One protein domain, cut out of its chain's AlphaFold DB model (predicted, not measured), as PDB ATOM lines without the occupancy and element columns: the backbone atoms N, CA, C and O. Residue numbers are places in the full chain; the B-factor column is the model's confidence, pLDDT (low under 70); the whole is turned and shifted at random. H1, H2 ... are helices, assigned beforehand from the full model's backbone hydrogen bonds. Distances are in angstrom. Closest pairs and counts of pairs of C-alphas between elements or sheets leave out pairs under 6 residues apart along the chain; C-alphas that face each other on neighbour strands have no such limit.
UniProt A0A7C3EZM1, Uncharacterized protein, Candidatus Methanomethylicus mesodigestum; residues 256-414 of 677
ATOM      1  N   LYS A 256     200.242 396.655 257.834       49.50
ATOM      2  CA  LYS A 256     199.130 395.854 257.272       49.50
ATOM      3  C   LYS A 256     199.084 395.796 255.734       49.50
ATOM      4  O   LYS A 256     198.280 395.042 255.187       49.50
ATOM      5  N   ASP A 257     199.921 396.558 255.041       56.12
ATOM      6  CA  ASP A 257     199.823 396.746 253.590       56.12
ATOM      7  C   ASP A 257     200.422 395.581 252.756       56.12
ATOM      8  O   ASP A 257     199.716 395.033 251.904       56.12
ATOM      9  N   PRO A 258     201.628 395.048 253.058       58.28
ATOM     10  CA  PRO A 258     202.235 393.966 252.271       58.28
ATOM     11  C   PRO A 258     201.522 392.617 252.419       58.28
ATOM     12  O   PRO A 258     201.334 391.893 251.446       58.28
ATOM     13  N   ILE A 259     201.036 392.293 253.625       61.03
ATOM     14  CA  ILE A 259     200.299 391.044 253.904       61.03
ATOM     15  C   ILE A 259     199.007 390.975 253.074       61.03
ATOM     16  O   ILE A 259     198.611 389.904 252.613       61.03
ATOM     17  N   THR A 260     198.359 392.122 252.855       63.22
ATOM     18  CA  THR A 260     197.129 392.214 252.062       63.22
ATOM     19  C   THR A 260     197.420 392.034 250.568       63.22
ATOM     20  O   THR A 260     196.651 391.359 249.883       63.22
ATOM     21  N   LYS A 261     198.553 392.552 250.067       66.50
ATOM     22  CA  LYS A 261     199.008 392.317 248.685       66.50
ATOM     23  C   LYS A 261     199.467 390.865 248.453       66.50
ATOM     24  O   LYS A 261     199.044 390.260 247.475       66.50
ATOM     25  N   ILE A 262     200.190 390.249 249.396       68.94
ATOM     26  CA  ILE A 262     200.581 388.821 249.349       68.94
ATOM     27  C   ILE A 262     199.350 387.904 249.359       68.94
ATOM     28  O   ILE A 262     199.297 386.914 248.627       68.94
ATOM     29  N   LYS A 263     198.327 388.229 250.162       74.81
ATOM     30  CA  LYS A 263     197.063 387.481 250.152       74.81
ATOM     31  C   LYS A 263     196.382 387.558 248.779       74.81
ATOM     32  O   LYS A 263     195.962 386.523 248.280       74.81
ATOM     33  N   LYS A 264     196.360 388.734 248.138       77.88
ATOM     34  CA  LYS A 264     195.847 388.882 246.764       77.88
ATOM     35  C   LYS A 264     196.636 388.042 245.753       77.88
ATOM     36  O   LYS A 264     196.012 387.370 244.942       77.88
ATOM     37  N   VAL A 265     197.971 388.003 245.834       77.25
ATOM     38  CA  VAL A 265     198.794 387.118 244.979       77.25
ATOM     39  C   VAL A 265     198.427 385.650 245.196       77.25
ATOM     40  O   VAL A 265     198.293 384.903 244.233       77.25
ATOM     41  N   ARG A 266     198.216 385.223 246.448       77.06
ATOM     42  CA  ARG A 266     197.789 383.851 246.763       77.06
ATOM     43  C   ARG A 266     196.411 383.526 246.187       77.06
ATOM     44  O   ARG A 266     196.245 382.453 245.616       77.06
ATOM     45  N   ASP A 267     195.454 384.437 246.322       78.00
ATOM     46  CA  ASP A 267     194.103 384.254 245.791       78.00
ATOM     47  C   ASP A 267     194.141 384.144 244.251       78.00
ATOM     48  O   ASP A 267     193.548 383.222 243.694       78.00
ATOM     49  N   ILE A 268     194.956 384.968 243.573       79.75
ATOM     50  CA  ILE A 268     195.179 384.889 242.115       79.75
ATOM     51  C   ILE A 268     195.932 383.602 241.722       79.75
ATOM     52  O   ILE A 268     195.603 382.983 240.713       79.75
ATOM     53  N   LYS A 269     196.913 383.137 242.515       80.69
ATOM     54  CA  LYS A 269     197.611 381.851 242.287       80.69
ATOM     55  C   LYS A 269     196.656 380.658 242.433       80.69
ATOM     56  O   LYS A 269     196.758 379.706 241.661       80.69
ATOM     57  N   ASN A 270     195.713 380.712 243.375       81.19
ATOM     58  CA  ASN A 270     194.668 379.697 243.525       81.19
ATOM     59  C   ASN A 270     193.709 379.696 242.326       81.19
ATOM     60  O   ASN A 270     193.413 378.629 241.792       81.19
ATOM     61  N   GLU A 271     193.286 380.872 241.863       84.31
ATOM     62  CA  GLU A 271     192.465 381.025 240.656       84.31
ATOM     63  C   GLU A 271     193.191 380.488 239.409       84.31
ATOM     64  O   GLU A 271     192.652 379.667 238.667       84.31
ATOM     65  N   MET A 272     194.471 380.837 239.242       87.19
ATOM     66  CA  MET A 272     195.326 380.305 238.179       87.19
ATOM     67  C   MET A 272     195.439 378.774 238.240       87.19
ATOM     68  O   MET A 272     195.471 378.119 237.199       87.19
ATOM     69  N   ASN A 273     195.507 378.181 239.436       83.38
ATOM     70  CA  ASN A 273     195.555 376.726 239.591       83.38
ATOM     71  C   ASN A 273     194.242 376.049 239.176       83.38
ATOM     72  O   ASN A 273     194.304 374.986 238.562       83.38
ATOM     73  N   LEU A 274     193.083 376.663 239.439       85.44
ATOM     74  CA  LEU A 274     191.795 376.173 238.933       85.44
ATOM     75  C   LEU A 274     191.770 376.190 237.399       85.44
ATOM     76  O   LEU A 274     191.433 375.185 236.778       85.44
ATOM     77  N   TYR A 275     192.229 377.279 236.770       88.25
ATOM     78  CA  TYR A 275     192.337 377.335 235.307       88.25
ATOM     79  C   TYR A 275     193.323 376.301 234.751       88.25
ATOM     80  O   TYR A 275     193.030 375.662 233.745       88.25
ATOM     81  N   LYS A 276     194.459 376.054 235.418       86.12
ATOM     82  CA  LYS A 276     195.396 374.983 235.025       86.12
ATOM     83  C   LYS A 276     194.770 373.590 235.114       86.12
ATOM     84  O   LYS A 276     195.048 372.756 234.257       86.12
ATOM     85  N   GLN A 277     193.948 373.328 236.129       84.56
ATOM     86  CA  GLN A 277     193.216 372.063 236.242       84.56
ATOM     87  C   GLN A 277     192.219 371.893 235.092       84.56
ATOM     88  O   GLN A 277     192.166 370.817 234.496       84.56
ATOM     89  N   GLU A 278     191.505 372.956 234.713       90.25
ATOM     90  CA  GLU A 278     190.627 372.934 233.538       90.25
ATOM     91  C   GLU A 278     191.400 372.718 232.234       90.25
ATOM     92  O   GLU A 278     190.992 371.899 231.412       90.25
ATOM     93  N   VAL A 279     192.563 373.357 232.064       89.06
ATOM     94  CA  VAL A 279     193.446 373.105 230.914       89.06
ATOM     95  C   VAL A 279     193.884 371.639 230.869       89.06
ATOM     96  O   VAL A 279     193.807 371.024 229.811       89.06
ATOM     97  N   LEU A 280     194.279 371.039 231.997       87.19
ATOM     98  CA  LEU A 280     194.646 369.617 232.052       87.19
ATOM     99  C   LEU A 280     193.474 368.696 231.685       87.19
ATOM    100  O   LEU A 280     193.661 367.731 230.942       87.19
ATOM    101  N   ARG A 281     192.260 369.004 232.157       92.62
ATOM    102  CA  ARG A 281     191.044 368.278 231.763       92.62
ATOM    103  C   ARG A 281     190.815 368.375 230.253       92.62
ATOM    104  O   ARG A 281     190.609 367.350 229.605       92.62
ATOM    105  N   ILE A 282     190.908 369.579 229.690       89.44
ATOM    106  CA  ILE A 282     190.753 369.826 228.250       89.44
ATOM    107  C   ILE A 282     191.832 369.090 227.444       89.44
ATOM    108  O   ILE A 282     191.502 368.469 226.439       89.44
ATOM    109  N   ILE A 283     193.093 369.079 227.892       90.12
ATOM    110  CA  ILE A 283     194.190 368.324 227.259       90.12
ATOM    111  C   ILE A 283     193.865 366.826 227.198       90.12
ATOM    112  O   ILE A 283     194.060 366.193 226.158       90.12
ATOM    113  N   ASN A 284     193.340 366.250 228.282       86.12
ATOM    114  CA  ASN A 284     192.947 364.840 228.301       86.12
ATOM    115  C   ASN A 284     191.802 364.551 227.319       86.12
ATOM    116  O   ASN A 284     191.851 363.551 226.601       86.12
ATOM    117  N   GLU A 285     190.810 365.440 227.219       90.00
ATOM    118  CA  GLU A 285     189.748 365.320 226.213       90.00
ATOM    119  C   GLU A 285     190.300 365.459 224.784       90.00
ATOM    120  O   GLU A 285     189.966 364.648 223.918       90.00
ATOM    121  N   ILE A 286     191.207 366.413 224.535       92.69
ATOM    122  CA  ILE A 286     191.902 366.558 223.245       92.69
ATOM    123  C   ILE A 286     192.640 365.265 222.888       92.69
ATOM    124  O   ILE A 286     192.555 364.830 221.743       92.69
ATOM    125  N   ARG A 287     193.305 364.600 223.844       91.12
ATOM    126  CA  ARG A 287     193.952 363.298 223.602       91.12
ATOM    127  C   ARG A 287     192.950 362.222 223.205       91.12
ATOM    128  O   ARG A 287     193.159 361.545 222.201       91.12
ATOM    129  N   GLN A 288     191.856 362.073 223.948       89.50
ATOM    130  CA  GLN A 288     190.842 361.051 223.668       89.50
ATOM    131  C   GLN A 288     190.183 361.238 222.292       89.50
ATOM    132  O   GLN A 288     190.100 360.298 221.490       89.50
ATOM    133  N   PHE A 289     189.742 362.460 221.986       90.88
ATOM    134  CA  PHE A 289     189.123 362.766 220.696       90.88
ATOM    135  C   PHE A 289     190.154 362.802 219.562       90.88
ATOM    136  O   PHE A 289     189.864 362.338 218.462       90.88
ATOM    137  N   GLY A 290     191.376 363.261 219.828       91.69
ATOM    138  CA  GLY A 290     192.493 363.247 218.886       91.69
ATOM    139  C   GLY A 290     192.876 361.831 218.462       91.69
ATOM    140  O   GLY A 290     193.020 361.576 217.271       91.69
ATOM    141  N   LEU A 291     192.946 360.878 219.399       89.00
ATOM    142  CA  LEU A 291     193.170 359.459 219.090       89.00
ATOM    143  C   LEU A 291     192.044 358.890 218.223       89.00
ATOM    144  O   LEU A 291     192.305 358.182 217.252       89.00
ATOM    145  N   SER A 292     190.795 359.252 218.527       89.50
ATOM    146  CA  SER A 292     189.641 358.859 217.712       89.50
ATOM    147  C   SER A 292     189.705 359.439 216.296       89.50
ATOM    148  O   SER A 292     189.348 358.750 215.342       89.50
ATOM    149  N   LEU A 293     190.171 360.684 216.146       92.19
ATOM    150  CA  LEU A 293     190.344 361.333 214.846       92.19
ATOM    151  C   LEU A 293     191.515 360.735 214.057       92.19
ATOM    152  O   LEU A 293     191.433 360.602 212.837       92.19
ATOM    153  N   ARG A 294     192.577 360.311 214.749       91.38
ATOM    154  CA  ARG A 294     193.768 359.693 214.152       91.38
ATOM    155  C   ARG A 294     193.472 358.368 213.443       91.38
ATOM    156  O   ARG A 294     194.179 358.014 212.508       91.38
ATOM    157  N   CYS A 295     192.390 357.677 213.814       88.75
ATOM    158  CA  CYS A 295     191.878 356.527 213.058       88.75
ATOM    159  C   CYS A 295     191.486 356.882 211.612       88.75
ATOM    160  O   CYS A 295     191.497 356.008 210.750       88.75
ATOM    161  N   PHE A 296     191.126 358.143 211.357       90.00
ATOM    162  CA  PHE A 296     190.801 358.664 210.027       90.00
ATOM    163  C   PHE A 296     191.986 359.405 209.391       90.00
ATOM    164  O   PHE A 296     192.134 359.377 208.172       90.00
ATOM    165  N   TYR A 297     192.833 360.031 210.218       93.56
ATOM    166  CA  TYR A 297     193.964 360.869 209.807       93.56
ATOM    167  C   TYR A 297     195.246 360.481 210.567       93.56
ATOM    168  O   TYR A 297     195.571 361.105 211.583       93.56
ATOM    169  N   PRO A 298     195.970 359.434 210.129       91.25
ATOM    170  CA  PRO A 298     197.132 358.898 210.846       91.25
ATOM    171  C   PRO A 298     198.260 359.912 211.094       91.25
ATOM    172  O   PRO A 298     199.010 359.767 212.066       91.25
ATOM    173  N   GLU A 299     198.365 360.924 210.229       91.12
ATOM    174  CA  GLU A 299     199.335 362.020 210.262       91.12
ATOM    175  C   GLU A 299     199.054 363.093 211.322       91.12
ATOM    176  O   GLU A 299     199.907 363.956 211.540       91.12
ATOM    177  N   LEU A 300     197.883 363.053 211.971       93.62
ATOM    178  CA  LEU A 300     197.522 363.988 213.032       93.62
ATOM    179  C   LEU A 300     198.454 363.822 214.240       93.62
ATOM    180  O   LEU A 300     198.448 362.793 214.924       93.62
ATOM    181  N   ASP A 301     199.209 364.875 214.530       94.00
ATOM    182  CA  ASP A 301     200.084 364.978 215.687       94.00
ATOM    183  C   ASP A 301     199.346 365.647 216.855       94.00
ATOM    184  O   ASP A 301     199.176 366.866 216.923       94.00
ATOM    185  N   ILE A 302     198.879 364.816 217.785       93.25
ATOM    186  CA  ILE A 302     198.109 365.251 218.955       93.25
ATOM    187  C   ILE A 302     198.978 366.096 219.898       93.25
ATOM    188  O   ILE A 302     198.478 367.036 220.515       93.25
ATOM    189  N   GLU A 303     200.278 365.811 219.996       93.31
ATOM    190  CA  GLU A 303     201.176 366.543 220.894       93.31
ATOM    191  C   GLU A 303     201.435 367.962 220.381       93.31
ATOM    192  O   GLU A 303     201.559 368.891 221.178       93.31
ATOM    193  N   LYS A 304     201.414 368.184 219.061       93.19
ATOM    194  CA  LYS A 304     201.406 369.545 218.501       93.19
ATOM    195  C   LYS A 304     200.171 370.338 218.915       93.19
ATOM    196  O   LYS A 304     200.319 371.469 219.363       93.19
ATOM    197  N   MET A 305     198.983 369.733 218.867       93.25
ATOM    198  CA  MET A 305     197.740 370.397 219.291       93.25
ATOM    199  C   MET A 305     197.765 370.774 220.777       93.25
ATOM    200  O   MET A 305     197.345 371.869 221.142       93.25
ATOM    201  N   ILE A 306     198.293 369.893 221.633       91.50
ATOM    202  CA  ILE A 306     198.466 370.163 223.072       91.50
ATOM    203  C   ILE A 306     199.445 371.321 223.300       91.50
ATOM    204  O   ILE A 306     199.269 372.099 224.229       91.50
ATOM    205  N   ASN A 307     200.435 371.488 222.424       91.44
ATOM    206  CA  ASN A 307     201.377 372.607 222.449       91.44
ATOM    207  C   ASN A 307     200.893 373.831 221.644       91.44
ATOM    208  O   ASN A 307     201.708 374.641 221.211       91.44
ATOM    209  N   ASP A 308     199.575 373.968 221.459       91.69
ATOM    210  CA  ASP A 308     198.904 375.078 220.766       91.69
ATOM    211  C   ASP A 308     199.201 375.211 219.254       91.69
ATOM    212  O   ASP A 308     198.851 376.203 218.614       91.69
ATOM    213  N   ASP A 309     199.779 374.183 218.627       94.25
ATOM    214  CA  ASP A 309     199.896 374.089 217.169       94.25
ATOM    215  C   ASP A 309     198.701 373.324 216.578       94.25
ATOM    216  O   ASP A 309     198.671 372.095 216.470       94.25
ATOM    217  N   TRP A 310     197.697 374.088 216.146       95.38
ATOM    218  CA  TRP A 310     196.458 373.580 215.548       95.38
ATOM    219  C   TRP A 310     196.489 373.525 214.015       95.38
ATOM    220  O   TRP A 310     195.430 373.418 213.384       95.38
ATOM    221  N   SER A 311     197.661 373.648 213.386       94.50
ATOM    222  CA  SER A 311     197.786 373.770 211.926       94.50
ATOM    223  C   SER A 311     197.227 372.551 211.180       94.50
ATOM    224  O   SER A 311     196.365 372.700 210.310       94.50
ATOM    225  N   GLN A 312     197.633 371.341 211.574       93.12
ATOM    226  CA  GLN A 312     197.158 370.084 210.980       93.12
ATOM    227  C   GLN A 312     195.658 369.872 211.205       93.12
ATOM    228  O   GLN A 312     194.917 369.610 210.255       93.12
ATOM    229  N   PHE A 313     195.191 370.066 212.444       95.44
ATOM    230  CA  PHE A 313     193.768 369.984 212.767       95.44
ATOM    231  C   PHE A 313     192.944 370.973 211.940       95.44
ATOM    232  O   PHE A 313     191.879 370.619 211.456       95.44
ATOM    233  N   SER A 314     193.443 372.189 211.701       93.31
ATOM    234  CA  SER A 314     192.731 373.197 210.906       93.31
ATOM    235  C   SER A 314     192.580 372.790 209.433       93.31
ATOM    236  O   SER A 314     191.557 373.096 208.817       93.31
ATOM    237  N   ILE A 315     193.567 372.088 208.863       94.44
ATOM    238  CA  ILE A 315     193.480 371.521 207.507       94.44
ATOM    239  C   ILE A 315     192.420 370.414 207.473       94.44
ATOM    240  O   ILE A 315     191.537 370.438 206.612       94.44
ATOM    241  N   ILE A 316     192.468 369.490 208.437       93.38
ATOM    242  CA  ILE A 316     191.506 368.386 208.565       93.38
ATOM    243  C   ILE A 316     190.091 368.924 208.777       93.38
ATOM    244  O   ILE A 316     189.181 368.542 208.048       93.38
ATOM    245  N   TYR A 317     189.915 369.869 209.703       93.12
ATOM    246  CA  TYR A 317     188.652 370.541 209.990       93.12
ATOM    247  C   TYR A 317     188.062 371.133 208.710       93.12
ATOM    248  O   TYR A 317     186.944 370.791 208.336       93.12
ATOM    249  N   LYS A 318     188.833 371.933 207.958       92.12
ATOM    250  CA  LYS A 318     188.380 372.485 206.669       92.12
ATOM    251  C   LYS A 318     188.009 371.395 205.663       92.12
ATOM    252  O   LYS A 318     187.005 371.535 204.971       92.12
ATOM    253  N   GLY A 319     188.783 370.313 205.588       91.56
ATOM    254  CA  GLY A 319     188.496 369.175 204.714       91.56
ATOM    255  C   GLY A 319     187.188 368.465 205.071       91.56
ATOM    256  O   GLY A 319     186.368 368.211 204.190       91.56
ATOM    257  N   VAL A 320     186.961 368.190 206.354       90.62
ATOM    258  CA  VAL A 320     185.756 367.522 206.866       90.62
ATOM    259  C   VAL A 320     184.526 368.420 206.738       90.62
ATOM    260  O   VAL A 320     183.481 367.943 206.297       90.62
ATOM    261  N   ILE A 321     184.646 369.720 207.031       89.44
ATOM    262  CA  ILE A 321     183.579 370.696 206.778       89.44
ATOM    263  C   ILE A 321     183.247 370.738 205.286       89.44
ATOM    264  O   ILE A 321     182.081 370.607 204.941       89.44
ATOM    265  N   LYS A 322     184.246 370.823 204.396       89.88
ATOM    266  CA  LYS A 322     184.032 370.856 202.940       89.88
ATOM    267  C   LYS A 322     183.352 369.587 202.414       89.88
ATOM    268  O   LYS A 322     182.429 369.674 201.613       89.88
ATOM    269  N   LYS A 323     183.754 368.401 202.889       88.94
ATOM    270  CA  LYS A 323     183.098 367.122 202.538       88.94
ATOM    271  C   LYS A 323     181.618 367.095 202.937       88.94
ATOM    272  O   LYS A 323     180.819 366.461 202.257       88.94
ATOM    273  N   ASN A 324     181.264 367.764 204.033       87.94
ATOM    274  CA  ASN A 324     179.908 367.789 204.580       87.94
ATOM    275  C   ASN A 324     179.178 369.115 204.313       87.94
ATOM    276  O   ASN A 324     178.084 369.320 204.833       87.94
ATOM    277  N   GLU A 325     179.753 370.005 203.499       89.38
ATOM    278  CA  GLU A 325     179.306 371.392 203.328       89.38
ATOM    279  C   GLU A 325     177.852 371.455 202.879       89.38
ATOM    280  O   GLU A 325     177.046 372.155 203.482       89.38
ATOM    281  N   HIS A 326     177.481 370.629 201.901       86.56
ATOM    282  CA  HIS A 326     176.108 370.534 201.420       86.56
ATOM    283  C   HIS A 326     175.116 370.151 202.530       86.56
ATOM    284  O   HIS A 326     174.049 370.745 202.633       86.56
ATOM    285  N   ILE A 327     175.472 369.198 203.399       86.62
ATOM    286  CA  ILE A 327     174.597 368.753 204.495       86.62
ATOM    287  C   ILE A 327     174.484 369.843 205.568       86.62
ATOM    288  O   ILE A 327     173.397 370.091 206.084       86.62
ATOM    289  N   ILE A 328     175.591 370.523 205.883       85.44
ATOM    290  CA  ILE A 328     175.619 371.639 206.839       85.44
ATOM    291  C   ILE A 328     174.751 372.791 206.329       85.44
ATOM    292  O   ILE A 328     173.912 373.294 207.070       85.44
ATOM    293  N   VAL A 329     174.906 373.172 205.056       87.31
ATOM    294  CA  VAL A 329     174.107 374.225 204.417       87.31
ATOM    295  C   VAL A 329     172.627 373.853 204.431       87.31
ATOM    296  O   VAL A 329     171.810 374.652 204.874       87.31
ATOM    297  N   GLN A 330     172.275 372.623 204.044       87.81
ATOM    298  CA  GLN A 330     170.890 372.152 204.091       87.81
ATOM    299  C   GLN A 330     170.303 372.191 205.504       87.81
ATOM    300  O   GLN A 330     169.159 372.605 205.679       87.81
ATOM    301  N   LYS A 331     171.078 371.787 206.515       87.19
ATOM    302  CA  LYS A 331     170.638 371.807 207.911       87.19
ATOM    303  C   LYS A 331     170.450 373.233 208.430       87.19
ATOM    304  O   LYS A 331     169.450 373.495 209.090       87.19
ATOM    305  N   ASN A 332     171.365 374.144 208.100       87.25
ATOM    306  CA  ASN A 332     171.269 375.553 208.482       87.25
ATOM    307  C   ASN A 332     170.071 376.226 207.805       87.25
ATOM    308  O   ASN A 332     169.262 376.839 208.490       87.25
ATOM    309  N   MET A 333     169.890 376.020 206.496       89.75
ATOM    310  CA  MET A 333     168.720 376.520 205.767       89.75
ATOM    311  C   MET A 333     167.417 375.968 206.353       89.75
ATOM    312  O   MET A 333     166.476 376.721 206.576       89.75
ATOM    313  N   ALA A 334     167.353 374.666 206.648       90.06
ATOM    314  CA  ALA A 334     166.174 374.069 207.267       90.06
ATOM    315  C   ALA A 334     165.893 374.646 208.665       90.06
ATOM    316  O   ALA A 334     164.730 374.865 209.000       90.06
ATOM    317  N   GLY A 335     166.936 374.925 209.454       89.38
ATOM    318  CA  GLY A 335     166.832 375.591 210.754       89.38
ATOM    319  C   GLY A 335     166.315 377.027 210.650       89.38
ATOM    320  O   GLY A 335     165.385 377.394 211.360       89.38
ATOM    321  N   GLU A 336     166.839 377.815 209.710       93.25
ATOM    322  CA  GLU A 336     166.372 379.185 209.463       93.25
ATOM    323  C   GLU A 336     164.911 379.214 208.997       93.25
ATOM    324  O   GLU A 336     164.106 379.986 209.518       93.25
ATOM    325  N   ILE A 337     164.530 378.335 208.063       91.19
ATOM    326  CA  ILE A 337     163.142 378.235 207.586       91.19
ATOM    327  C   ILE A 337     162.222 377.771 208.724       91.19
ATOM    328  O   ILE A 337     161.112 378.285 208.859       91.19
ATOM    329  N   PHE A 338     162.674 376.844 209.570       93.44
ATOM    330  CA  PHE A 338     161.941 376.413 210.760       93.44
ATOM    331  C   PHE A 338     161.696 377.569 211.739       93.44
ATOM    332  O   PHE A 338     160.565 377.754 212.196       93.44
ATOM    333  N   ASP A 339     162.719 378.380 212.018       91.81
ATOM    334  CA  ASP A 339     162.608 379.551 212.893       91.81
ATOM    335  C   ASP A 339     161.702 380.640 212.306       91.81
ATOM    336  O   ASP A 339     161.020 381.339 213.059       91.81
ATOM    337  N   ILE A 340     161.653 380.774 210.977       92.94
ATOM    338  CA  ILE A 340     160.693 381.643 210.284       92.94
ATOM    339  C   ILE A 340     159.271 381.090 210.440       92.94
ATOM    340  O   ILE A 340     158.391 381.830 210.871       92.94
ATOM    341  N   CYS A 341     159.042 379.800 210.165       91.25
ATOM    342  CA  CYS A 341     157.715 379.173 210.257       91.25
ATOM    343  C   CYS A 341     157.120 379.269 211.670       91.25
ATOM    344  O   CYS A 341     155.919 379.472 211.818       91.25
ATOM    345  N   LYS A 342     157.958 379.195 212.712       93.75
ATOM    346  CA  LYS A 342     157.541 379.363 214.115       93.75
ATOM    347  C   LYS A 342     156.975 380.742 214.459       93.75
ATOM    348  O   LYS A 342     156.338 380.877 215.501       93.75
ATOM    349  N   ARG A 343     157.241 381.769 213.648       94.75
ATOM    350  CA  ARG A 343     156.759 383.140 213.887       94.75
ATOM    351  C   ARG A 343     155.343 383.375 213.361       94.75
ATOM    352  O   ARG A 343     154.774 384.418 213.670       94.75
ATOM    353  N   TYR A 344     154.787 382.431 212.603       93.31
ATOM    354  CA  TYR A 344     153.444 382.506 212.034       93.31
ATOM    355  C   TYR A 344     152.478 381.551 212.766       93.31
ATOM    356  O   TYR A 344     152.917 380.527 213.300       93.31
ATOM    357  N   PRO A 345     151.168 381.862 212.813       94.38
ATOM    358  CA  PRO A 345     150.118 380.930 213.216       94.38
ATOM    359  C   PRO A 345     150.240 379.569 212.520       94.38
ATOM    360  O   PRO A 345     150.548 379.478 211.334       94.38
ATOM    361  N   SER A 346     149.985 378.485 213.257       91.31
ATOM    362  CA  SER A 346     150.215 377.111 212.782       91.31
ATOM    363  C   SER A 346     149.398 376.719 211.545       91.31
ATOM    364  O   SER A 346     149.800 375.819 210.808       91.31
ATOM    365  N   ASP A 347     148.253 377.362 211.347       93.19
ATOM    366  CA  ASP A 347     147.298 377.159 210.260       93.19
ATOM    367  C   ASP A 347     147.524 378.093 209.059       93.19
ATOM    368  O   ASP A 347     146.924 377.881 208.006       93.19
ATOM    369  N   GLU A 348     148.407 379.090 209.176       93.75
ATOM    370  CA  GLU A 348     148.699 380.016 208.083       93.75
ATOM    371  C   GLU A 348     149.467 379.308 206.956       93.75
ATOM    372  O   GLU A 348     150.445 378.594 207.189       93.75
ATOM    373  N   MET A 349     149.009 379.485 205.717       93.69
ATOM    374  CA  MET A 349     149.582 378.821 204.546       93.69
ATOM    375  C   MET A 349     150.880 379.502 204.113       93.69
ATOM    376  O   MET A 349     150.889 380.694 203.811       93.69
ATOM    377  N   VAL A 350     151.969 378.735 204.015       91.50
ATOM    378  CA  VAL A 350     153.255 379.228 203.508       91.50
ATOM    379  C   VAL A 350     153.194 379.312 201.976       91.50
ATOM    380  O   VAL A 350     153.056 378.271 201.319       91.50
ATOM    381  N   PRO A 351     153.313 380.514 201.373       81.75
ATOM    382  CA  PRO A 351     153.292 380.672 199.920       81.75
ATOM    383  C   PRO A 351     154.389 379.837 199.247       81.75
ATOM    384  O   PRO A 351     155.444 379.607 199.835       81.75
ATOM    385  N   VAL A 352     154.165 379.404 198.002       83.94
ATOM    386  CA  VAL A 352     155.070 378.549 197.191       83.94
ATOM    387  C   VAL A 352     155.120 377.076 197.623       83.94
ATOM    388  O   VAL A 352     155.208 376.208 196.759       83.94
ATOM    389  N   ILE A 353     155.032 376.775 198.921       87.38
ATOM    390  CA  ILE A 353     155.042 375.394 199.440       87.38
ATOM    391  C   ILE A 353     153.618 374.831 199.572       87.38
ATOM    392  O   ILE A 353     153.442 373.615 199.521       87.38
ATOM    393  N   ASP A 354     152.619 375.711 199.702       89.44
ATOM    394  CA  ASP A 354     151.193 375.373 199.819       89.44
ATOM    395  C   ASP A 354     150.922 374.384 200.969       89.44
ATOM    396  O   ASP A 354     150.216 373.384 200.841       89.44
ATOM    397  N   GLN A 355     151.551 374.649 202.122       92.19
ATOM    398  CA  GLN A 355     151.370 373.886 203.359       92.19
ATOM    399  C   GLN A 355     151.221 374.823 204.568       92.19
ATOM    400  O   GLN A 355     151.862 375.878 204.587       92.19
ATOM    401  N   PRO A 356     150.442 374.436 205.600       96.31
ATOM    402  CA  PRO A 356     150.363 375.190 206.850       96.31
ATOM    403  C   PRO A 356     151.727 375.300 207.541       96.31
ATOM    404  O   PRO A 356     152.472 374.314 207.614       96.31
ATOM    405  N   ALA A 357     152.036 376.472 208.098       94.12
ATOM    406  CA  ALA A 357     153.312 376.773 208.747       94.12
ATOM    407  C   ALA A 357     153.647 375.788 209.879       94.12
ATOM    408  O   ALA A 357     154.798 375.375 210.016       94.12
ATOM    409  N   GLY A 358     152.644 375.330 210.639       93.31
ATOM    410  CA  GLY A 358     152.822 374.331 211.694       93.31
ATOM    411  C   GLY A 358     153.257 372.962 211.160       93.31
ATOM    412  O   GLY A 358     154.167 372.342 211.711       93.31
ATOM    413  N   HIS A 359     152.669 372.515 210.047       94.00
ATOM    414  CA  HIS A 359     153.025 371.241 209.416       94.00
ATOM    415  C   HIS A 359     154.416 371.302 208.771       94.00
ATOM    416  O   HIS A 359     155.213 370.369 208.899       94.00
ATOM    417  N   LEU A 360     154.744 372.426 208.127       94.25
ATOM    418  CA  LEU A 360     156.072 372.646 207.566       94.25
ATOM    419  C   LEU A 360     157.144 372.704 208.667       94.25
ATOM    420  O   LEU A 360     158.183 372.058 208.533       94.25
ATOM    421  N   ALA A 361     156.878 373.394 209.781       93.44
ATOM    422  CA  ALA A 361     157.780 373.437 210.929       93.44
ATOM    423  C   ALA A 361     158.019 372.041 211.528       93.44
ATOM    424  O   ALA A 361     159.158 371.704 211.852       93.44
ATOM    425  N   GLN A 362     156.983 371.201 211.625       94.00
ATOM    426  CA  GLN A 362     157.138 369.819 212.082       94.00
ATOM    427  C   GLN A 362     158.056 369.019 211.146       94.00
ATOM    428  O   GLN A 362     159.035 368.433 211.608       94.00
ATOM    429  N   ARG A 363     157.804 369.050 209.831       92.25
ATOM    430  CA  ARG A 363     158.630 368.334 208.842       92.25
ATOM    431  C   ARG A 363     160.076 368.820 208.823       92.25
ATOM    432  O   ARG A 363     160.988 368.008 208.692       92.25
ATOM    433  N   LEU A 364     160.301 370.126 208.958       92.38
ATOM    434  CA  LEU A 364     161.646 370.697 209.041       92.38
ATOM    435  C   LEU A 364     162.342 370.304 210.344       92.38
ATOM    436  O   LEU A 364     163.524 369.980 210.313       92.38
ATOM    437  N   SER A 365     161.627 370.253 211.470       89.81
ATOM    438  CA  SER A 365     162.180 369.753 212.733       89.81
ATOM    439  C   SER A 365     162.575 368.280 212.630       89.81
ATOM    440  O   SER A 365     163.686 367.916 213.012       89.81
ATOM    441  N   GLU A 366     161.716 367.443 212.045       91.06
ATOM    442  CA  GLU A 366     162.023 366.040 211.756       91.06
ATOM    443  C   GLU A 366     163.228 365.922 210.819       91.06
ATOM    444  O   GLU A 366     164.130 365.131 211.079       91.06
ATOM    445  N   PHE A 367     163.303 366.744 209.769       89.31
ATOM    446  CA  PHE A 367     164.447 366.778 208.861       89.31
ATOM    447  C   PHE A 367     165.741 367.191 209.574       89.31
ATOM    448  O   PHE A 367     166.750 366.511 209.419       89.31
ATOM    449  N   VAL A 368     165.736 368.249 210.389       85.88
ATOM    450  CA  VAL A 368     166.912 368.718 211.145       85.88
ATOM    451  C   VAL A 368     167.377 367.669 212.163       85.88
ATOM    452  O   VAL A 368     168.585 367.479 212.337       85.88
ATOM    453  N   ASN A 369     166.436 366.962 212.798       81.12
ATOM    454  CA  ASN A 369     166.721 365.901 213.764       81.12
ATOM    455  C   ASN A 369     167.221 364.612 213.091       81.12
ATOM    456  O   ASN A 369     168.137 363.971 213.604       81.12
ATOM    457  N   ASN A 370     166.668 364.252 211.928       81.56
ATOM    458  CA  ASN A 370     167.027 363.036 211.190       81.56
ATOM    459  C   ASN A 370     168.271 363.215 210.312       81.56
ATOM    460  O   ASN A 370     169.000 362.252 210.065       81.56
ATOM    461  N   THR A 371     168.560 364.445 209.885       78.69
ATOM    462  CA  THR A 371     169.793 364.823 209.184       78.69
ATOM    463  C   THR A 371     170.908 365.028 210.210       78.69
ATOM    464  O   THR A 371     171.480 366.107 210.383       78.69
ATOM    465  N   GLN A 372     171.215 363.964 210.951       71.38
ATOM    466  CA  GLN A 372     172.498 363.861 211.623       71.38
ATOM    467  C   GLN A 372     173.542 363.519 210.567       71.38
ATOM    468  O   GLN A 372     173.385 362.559 209.811       71.38
ATOM    469  N   ILE A 373     174.627 364.291 210.524       73.69
ATOM    470  CA  ILE A 373     175.836 363.860 209.827       73.69
ATOM    471  C   ILE A 373     176.329 362.640 210.609       73.69
ATOM    472  O   ILE A 373     177.025 362.778 211.607       73.69
ATOM    473  N   LYS A 374     175.929 361.433 210.187       73.00
ATOM    474  CA  LYS A 374     176.271 360.154 210.842       73.00
ATOM    475  C   LYS A 374     177.759 359.797 210.721       73.00
ATOM    476  O   LYS A 374     178.153 358.663 210.984       73.00
ATOM    477  N   SER A 375     178.592 360.744 210.295       83.44
ATOM    478  CA  SER A 375     180.027 360.554 210.254       83.44
ATOM    479  C   SER A 375     180.602 360.806 211.642       83.44
ATOM    480  O   SER A 375     180.669 361.945 212.105       83.44
ATOM    481  N   LYS A 376     181.071 359.733 212.280       86.38
ATOM    482  CA  LYS A 376     181.840 359.798 213.529       86.38
ATOM    483  C   LYS A 376     183.048 360.746 213.407       86.38
ATOM    484  O   LYS A 376     183.408 361.404 214.372       86.38
ATOM    485  N   GLU A 377     183.634 360.857 212.213       90.94
ATOM    486  CA  GLU A 377     184.702 361.813 211.879       90.94
ATOM    487  C   GLU A 377     184.249 363.271 212.095       90.94
ATOM    488  O   GLU A 377     184.968 364.060 212.702       90.94
ATOM    489  N   PHE A 378     183.033 363.624 211.660       89.81
ATOM    490  CA  PHE A 378     182.486 364.980 211.782       89.81
ATOM    491  C   PHE A 378     182.203 365.363 213.238       89.81
ATOM    492  O   PHE A 378     182.555 366.460 213.669       89.81
ATOM    493  N   GLU A 379     181.602 364.451 214.005       87.81
ATOM    494  CA  GLU A 379     181.313 364.653 215.430       87.81
ATOM    495  C   GLU A 379     182.595 364.912 216.233       87.81
ATOM    496  O   GLU A 379     182.680 365.872 217.003       87.81
ATOM    497  N   VAL A 380     183.626 364.097 215.993       90.69
ATOM    498  CA  VAL A 380     184.927 364.227 216.655       90.69
ATOM    499  C   VAL A 380     185.597 365.562 216.305       90.69
ATOM    500  O   VAL A 380     186.119 366.239 217.189       90.69
ATOM    501  N   VAL A 381     185.543 365.982 215.037       92.94
ATOM    502  CA  VAL A 381     186.107 367.261 214.573       92.94
ATOM    503  C   VAL A 381     185.393 368.464 215.201       92.94
ATOM    504  O   VAL A 381     186.055 369.399 215.648       92.94
ATOM    505  N   GLN A 382     184.061 368.445 215.303       90.94
ATOM    506  CA  GLN A 382     183.295 369.503 215.978       90.94
ATOM    507  C   GLN A 382     183.651 369.602 217.463       90.94
ATOM    508  O   GLN A 382     183.915 370.692 217.979       90.94
ATOM    509  N   LYS A 383     183.730 368.456 218.147       92.69
ATOM    510  CA  LYS A 383     184.097 368.419 219.562       92.69
ATOM    511  C   LYS A 383     185.508 368.967 219.790       92.69
ATOM    512  O   LYS A 383     185.686 369.810 220.668       92.69
ATOM    513  N   LEU A 384     186.483 368.580 218.967       93.38
ATOM    514  CA  LEU A 384     187.850 369.111 219.037       93.38
ATOM    515  C   LEU A 384     187.921 370.621 218.773       93.38
ATOM    516  O   LEU A 384     188.696 371.304 219.436       93.38
ATOM    517  N   SER A 385     187.087 371.162 217.880       93.12
ATOM    518  CA  SER A 385     187.003 372.614 217.669       93.12
ATOM    519  C   SER A 385     186.525 373.342 218.928       93.12
ATOM    520  O   SER A 385     187.138 374.320 219.336       93.12
ATOM    521  N   SER A 386     185.487 372.831 219.598       90.31
ATOM    522  CA  SER A 386     184.995 373.431 220.851       90.31
ATOM    523  C   SER A 386     186.030 373.377 221.989       90.31
ATOM    524  O   SER A 386     186.126 374.293 222.812       90.31
ATOM    525  N   LEU A 387     186.836 372.309 222.019       92.81
ATOM    526  CA  LEU A 387     187.921 372.143 222.985       92.81
ATOM    527  C   LEU A 387     189.082 373.092 222.704       92.81
ATOM    528  O   LEU A 387     189.634 373.636 223.655       92.81
ATOM    529  N   LYS A 388     189.414 373.338 221.429       94.62
ATOM    530  CA  LYS A 388     190.396 374.350 221.023       94.62
ATOM    531  C   LYS A 388     190.031 375.732 221.560       94.62
ATOM    532  O   LYS A 388     190.867 376.379 222.181       94.62
ATOM    533  N   ASP A 389     188.792 376.168 221.350       90.31
ATOM    534  CA  ASP A 389     188.359 377.502 221.780       90.31
ATOM    535  C   ASP A 389     188.419 377.636 223.309       90.31
ATOM    536  O   ASP A 389     188.934 378.621 223.836       90.31
ATOM    537  N   SER A 390     187.988 376.591 224.024       90.94
ATOM    538  CA  SER A 390     188.089 376.530 225.488       90.94
ATOM    539  C   SER A 390     189.548 376.539 225.963       90.94
ATOM    540  O   SER A 390     189.885 377.228 226.923       90.94
ATOM    541  N   TYR A 391     190.428 375.793 225.291       92.94
ATOM    542  CA  TYR A 391     191.858 375.727 225.596       92.94
ATOM    543  C   TYR A 391     192.526 377.101 225.471       92.94
ATOM    544  O   TYR A 391     193.256 377.519 226.371       92.94
ATOM    545  N   ILE A 392     192.233 377.827 224.387       90.81
ATOM    546  CA  ILE A 392     192.741 379.184 224.148       90.81
ATOM    547  C   ILE A 392     192.222 380.154 225.221       90.81
ATOM    548  O   ILE A 392     193.016 380.903 225.790       90.81
ATOM    549  N   ASP A 393     190.925 380.114 225.547       91.06
ATOM    550  CA  ASP A 393     190.315 380.978 226.570       91.06
ATOM    551  C   ASP A 393     190.949 380.781 227.958       91.06
ATOM    552  O   ASP A 393     191.371 381.743 228.606       91.06
ATOM    553  N   TYR A 394     191.096 379.533 228.414       91.56
ATOM    554  CA  TYR A 394     191.709 379.268 229.717       91.56
ATOM    555  C   TYR A 394     193.200 379.612 229.756       91.56
ATOM    556  O   TYR A 394     193.681 380.110 230.775       91.56
ATOM    557  N   ASN A 395     193.938 379.415 228.661       87.50
ATOM    558  CA  ASN A 395     195.333 379.851 228.587       87.50
ATOM    559  C   ASN A 395     195.471 381.378 228.607       87.50
ATOM    560  O   ASN A 395     196.384 381.889 229.260       87.50
ATOM    561  N   ALA A 396     194.549 382.113 227.980       89.38
ATOM    562  CA  ALA A 396     194.495 383.570 228.076       89.38
ATOM    563  C   ALA A 396     194.229 384.031 229.520       89.38
ATOM    564  O   ALA A 396     194.934 384.906 230.021       89.38
ATOM    565  N   LYS A 397     193.302 383.381 230.235       90.56
ATOM    566  CA  LYS A 397     193.054 383.638 231.669       90.56
ATOM    567  C   LYS A 397     194.278 383.345 232.537       90.56
ATOM    568  O   LYS A 397     194.594 384.120 233.435       90.56
ATOM    569  N   ILE A 398     195.014 382.265 232.259       87.81
ATOM    570  CA  ILE A 398     196.281 381.965 232.949       87.81
ATOM    571  C   ILE A 398     197.316 383.066 232.684       87.81
ATOM    572  O   ILE A 398     198.021 383.463 233.613       87.81
ATOM    573  N   ALA A 399     197.420 383.561 231.449       85.88
ATOM    574  CA  ALA A 399     198.314 384.663 231.107       85.88
ATOM    575  C   ALA A 399     197.915 385.968 231.820       85.88
ATOM    576  O   ALA A 399     198.781 386.640 232.368       85.88
ATOM    577  N   GLU A 400     196.619 386.274 231.909       87.38
ATOM    578  CA  GLU A 400     196.102 387.422 232.665       87.38
ATOM    579  C   GLU A 400     196.410 387.300 234.167       87.38
ATOM    580  O   GLU A 400     196.843 388.262 234.802       87.38
ATOM    581  N   CYS A 401     196.235 386.107 234.751       86.00
ATOM    582  CA  CYS A 401     196.640 385.836 236.130       86.00
ATOM    583  C   CYS A 401     198.144 386.058 236.324       86.00
ATOM    584  O   CYS A 401     198.525 386.671 237.317       86.00
ATOM    585  N   LYS A 402     198.988 385.591 235.390       84.81
ATOM    586  CA  LYS A 402     200.439 385.831 235.430       84.81
ATOM    587  C   LYS A 402     200.758 387.319 235.365       84.81
ATOM    588  O   LYS A 402     201.455 387.798 236.237       84.81
ATOM    589  N   GLU A 403     200.160 388.071 234.447       84.31
ATOM    590  CA  GLU A 403     200.385 389.518 234.339       84.31
ATOM    591  C   GLU A 403     199.950 390.273 235.611       84.31
ATOM    592  O   GLU A 403     200.623 391.201 236.056       84.31
ATOM    593  N   LYS A 404     198.831 389.871 236.233       84.94
ATOM    594  CA  LYS A 404     198.392 390.416 237.531       84.94
ATOM    595  C   LYS A 404     199.374 390.075 238.649       84.94
ATOM    596  O   LYS A 404     199.633 390.932 239.491       84.94
ATOM    597  N   ILE A 405     199.886 388.845 238.671       83.06
ATOM    598  CA  ILE A 405     200.915 388.408 239.618       83.06
ATOM    599  C   ILE A 405     202.182 389.238 239.403       83.06
ATOM    600  O   ILE A 405     202.607 389.881 240.351       83.06
ATOM    601  N   ASP A 406     202.687 389.336 238.175       78.19
ATOM    602  CA  ASP A 406     203.904 390.070 237.818       78.19
ATOM    603  C   ASP A 406     203.794 391.567 238.166       78.19
ATOM    604  O   ASP A 406     204.741 392.151 238.683       78.19
ATOM    605  N   LYS A 407     202.627 392.202 237.964       80.75
ATOM    606  CA  LYS A 407     202.379 393.598 238.383       80.75
ATOM    607  C   LYS A 407     202.421 393.770 239.899       80.75
ATOM    608  O   LYS A 407     202.992 394.740 240.387       80.75
ATOM    609  N   ILE A 408     201.809 392.849 240.644       74.06
ATOM    610  CA  ILE A 408     201.815 392.904 242.109       74.06
ATOM    611  C   ILE A 408     203.211 392.567 242.649       74.06
ATOM    612  O   ILE A 408     203.652 393.210 243.594       74.06
ATOM    613  N   GLU A 409     203.911 391.604 242.049       70.38
ATOM    614  CA  GLU A 409     205.278 391.208 242.404       70.38
ATOM    615  C   GLU A 409     206.278 392.342 242.086       70.38
ATOM    616  O   GLU A 409     207.127 392.635 242.922       70.38
ATOM    617  N   ALA A 410     206.095 393.097 240.993       68.81
ATOM    618  CA  ALA A 410     206.877 394.304 240.681       68.81
ATOM    619  C   ALA A 410     206.593 395.497 241.621       68.81
ATOM    620  O   ALA A 410     207.478 396.302 241.894       68.81
ATOM    621  N   GLU A 411     205.373 395.624 242.159       63.06
ATOM    622  CA  GLU A 411     205.053 396.588 243.230       63.06
ATOM    623  C   GLU A 411     205.601 396.171 244.609       63.06
ATOM    624  O   GLU A 411     205.532 396.944 245.570       63.06
ATOM    625  N   ILE A 412     206.090 394.935 244.722       65.50
ATOM    626  CA  ILE A 412     206.613 394.298 245.934       65.50
ATOM    627  C   ILE A 412     208.152 394.165 245.849       65.50
ATOM    628  O   ILE A 412     208.770 393.383 246.572       65.50
ATOM    629  N   ASP A 413     208.805 394.980 245.015       44.78
ATOM    630  CA  ASP A 413     210.263 394.987 244.900       44.78
ATOM    631  C   ASP A 413     210.896 395.403 246.248       44.78
ATOM    632  O   ASP A 413     210.764 396.544 246.705       44.78
ATOM    633  N   GLY A 414     211.494 394.427 246.944       54.75
ATOM    634  CA  GLY A 414     212.048 394.575 248.297       54.75
ATOM    635  C   GLY A 414     211.509 393.638 249.396       54.75
ATOM    636  O   GLY A 414     211.937 393.774 250.543       54.75
TER     637      GLY A 414
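What this domain is: This is residues 256 to 414 of the 677 residues of an uncharacterized protein of Candidatus Methanomethylicus mesodigestum (UniProt A0A7C3EZM1). Long helices H1 and H6, side by side, and the hairpin of H4 and H5 make the arms of an L, with H2 and H3 near its corner. It is all helix, with 159 residues printed and six named helices, H1 to H6. The whole is extended, radius of gyration of the C-alphas 24.1 A, spanning 80 by 44 by 19 A.

How they stand to each other: H1, residues 256 to 294, touches H6, residues 376 to 410, opposite ways at a shallow tilt of 18 degrees, closest C-alphas Met 272 and Ile 398, 5.6 A. H4, residues 325 to 341, touches H5, residues 357 to 370, closest C-alphas Phe 338 and Ala 361, 5.1 A. Every O i to N i+4 pair is within hydrogen-bond range in H4, H5 and H6, 34 of 35 in H1.

Where its parts are: H1 runs 56.5 A from C-alpha 256 (199.130, 395.854, 257.272), H6 50.5 A to C-alpha 410 (206.877, 394.304, 240.681). H2 is residues 302 to 306, H3 residues 311 to 323.

The domain as a whole: The printed part has no cut; pLDDT is under 70 at residues 256 to 262 and 410 to 414.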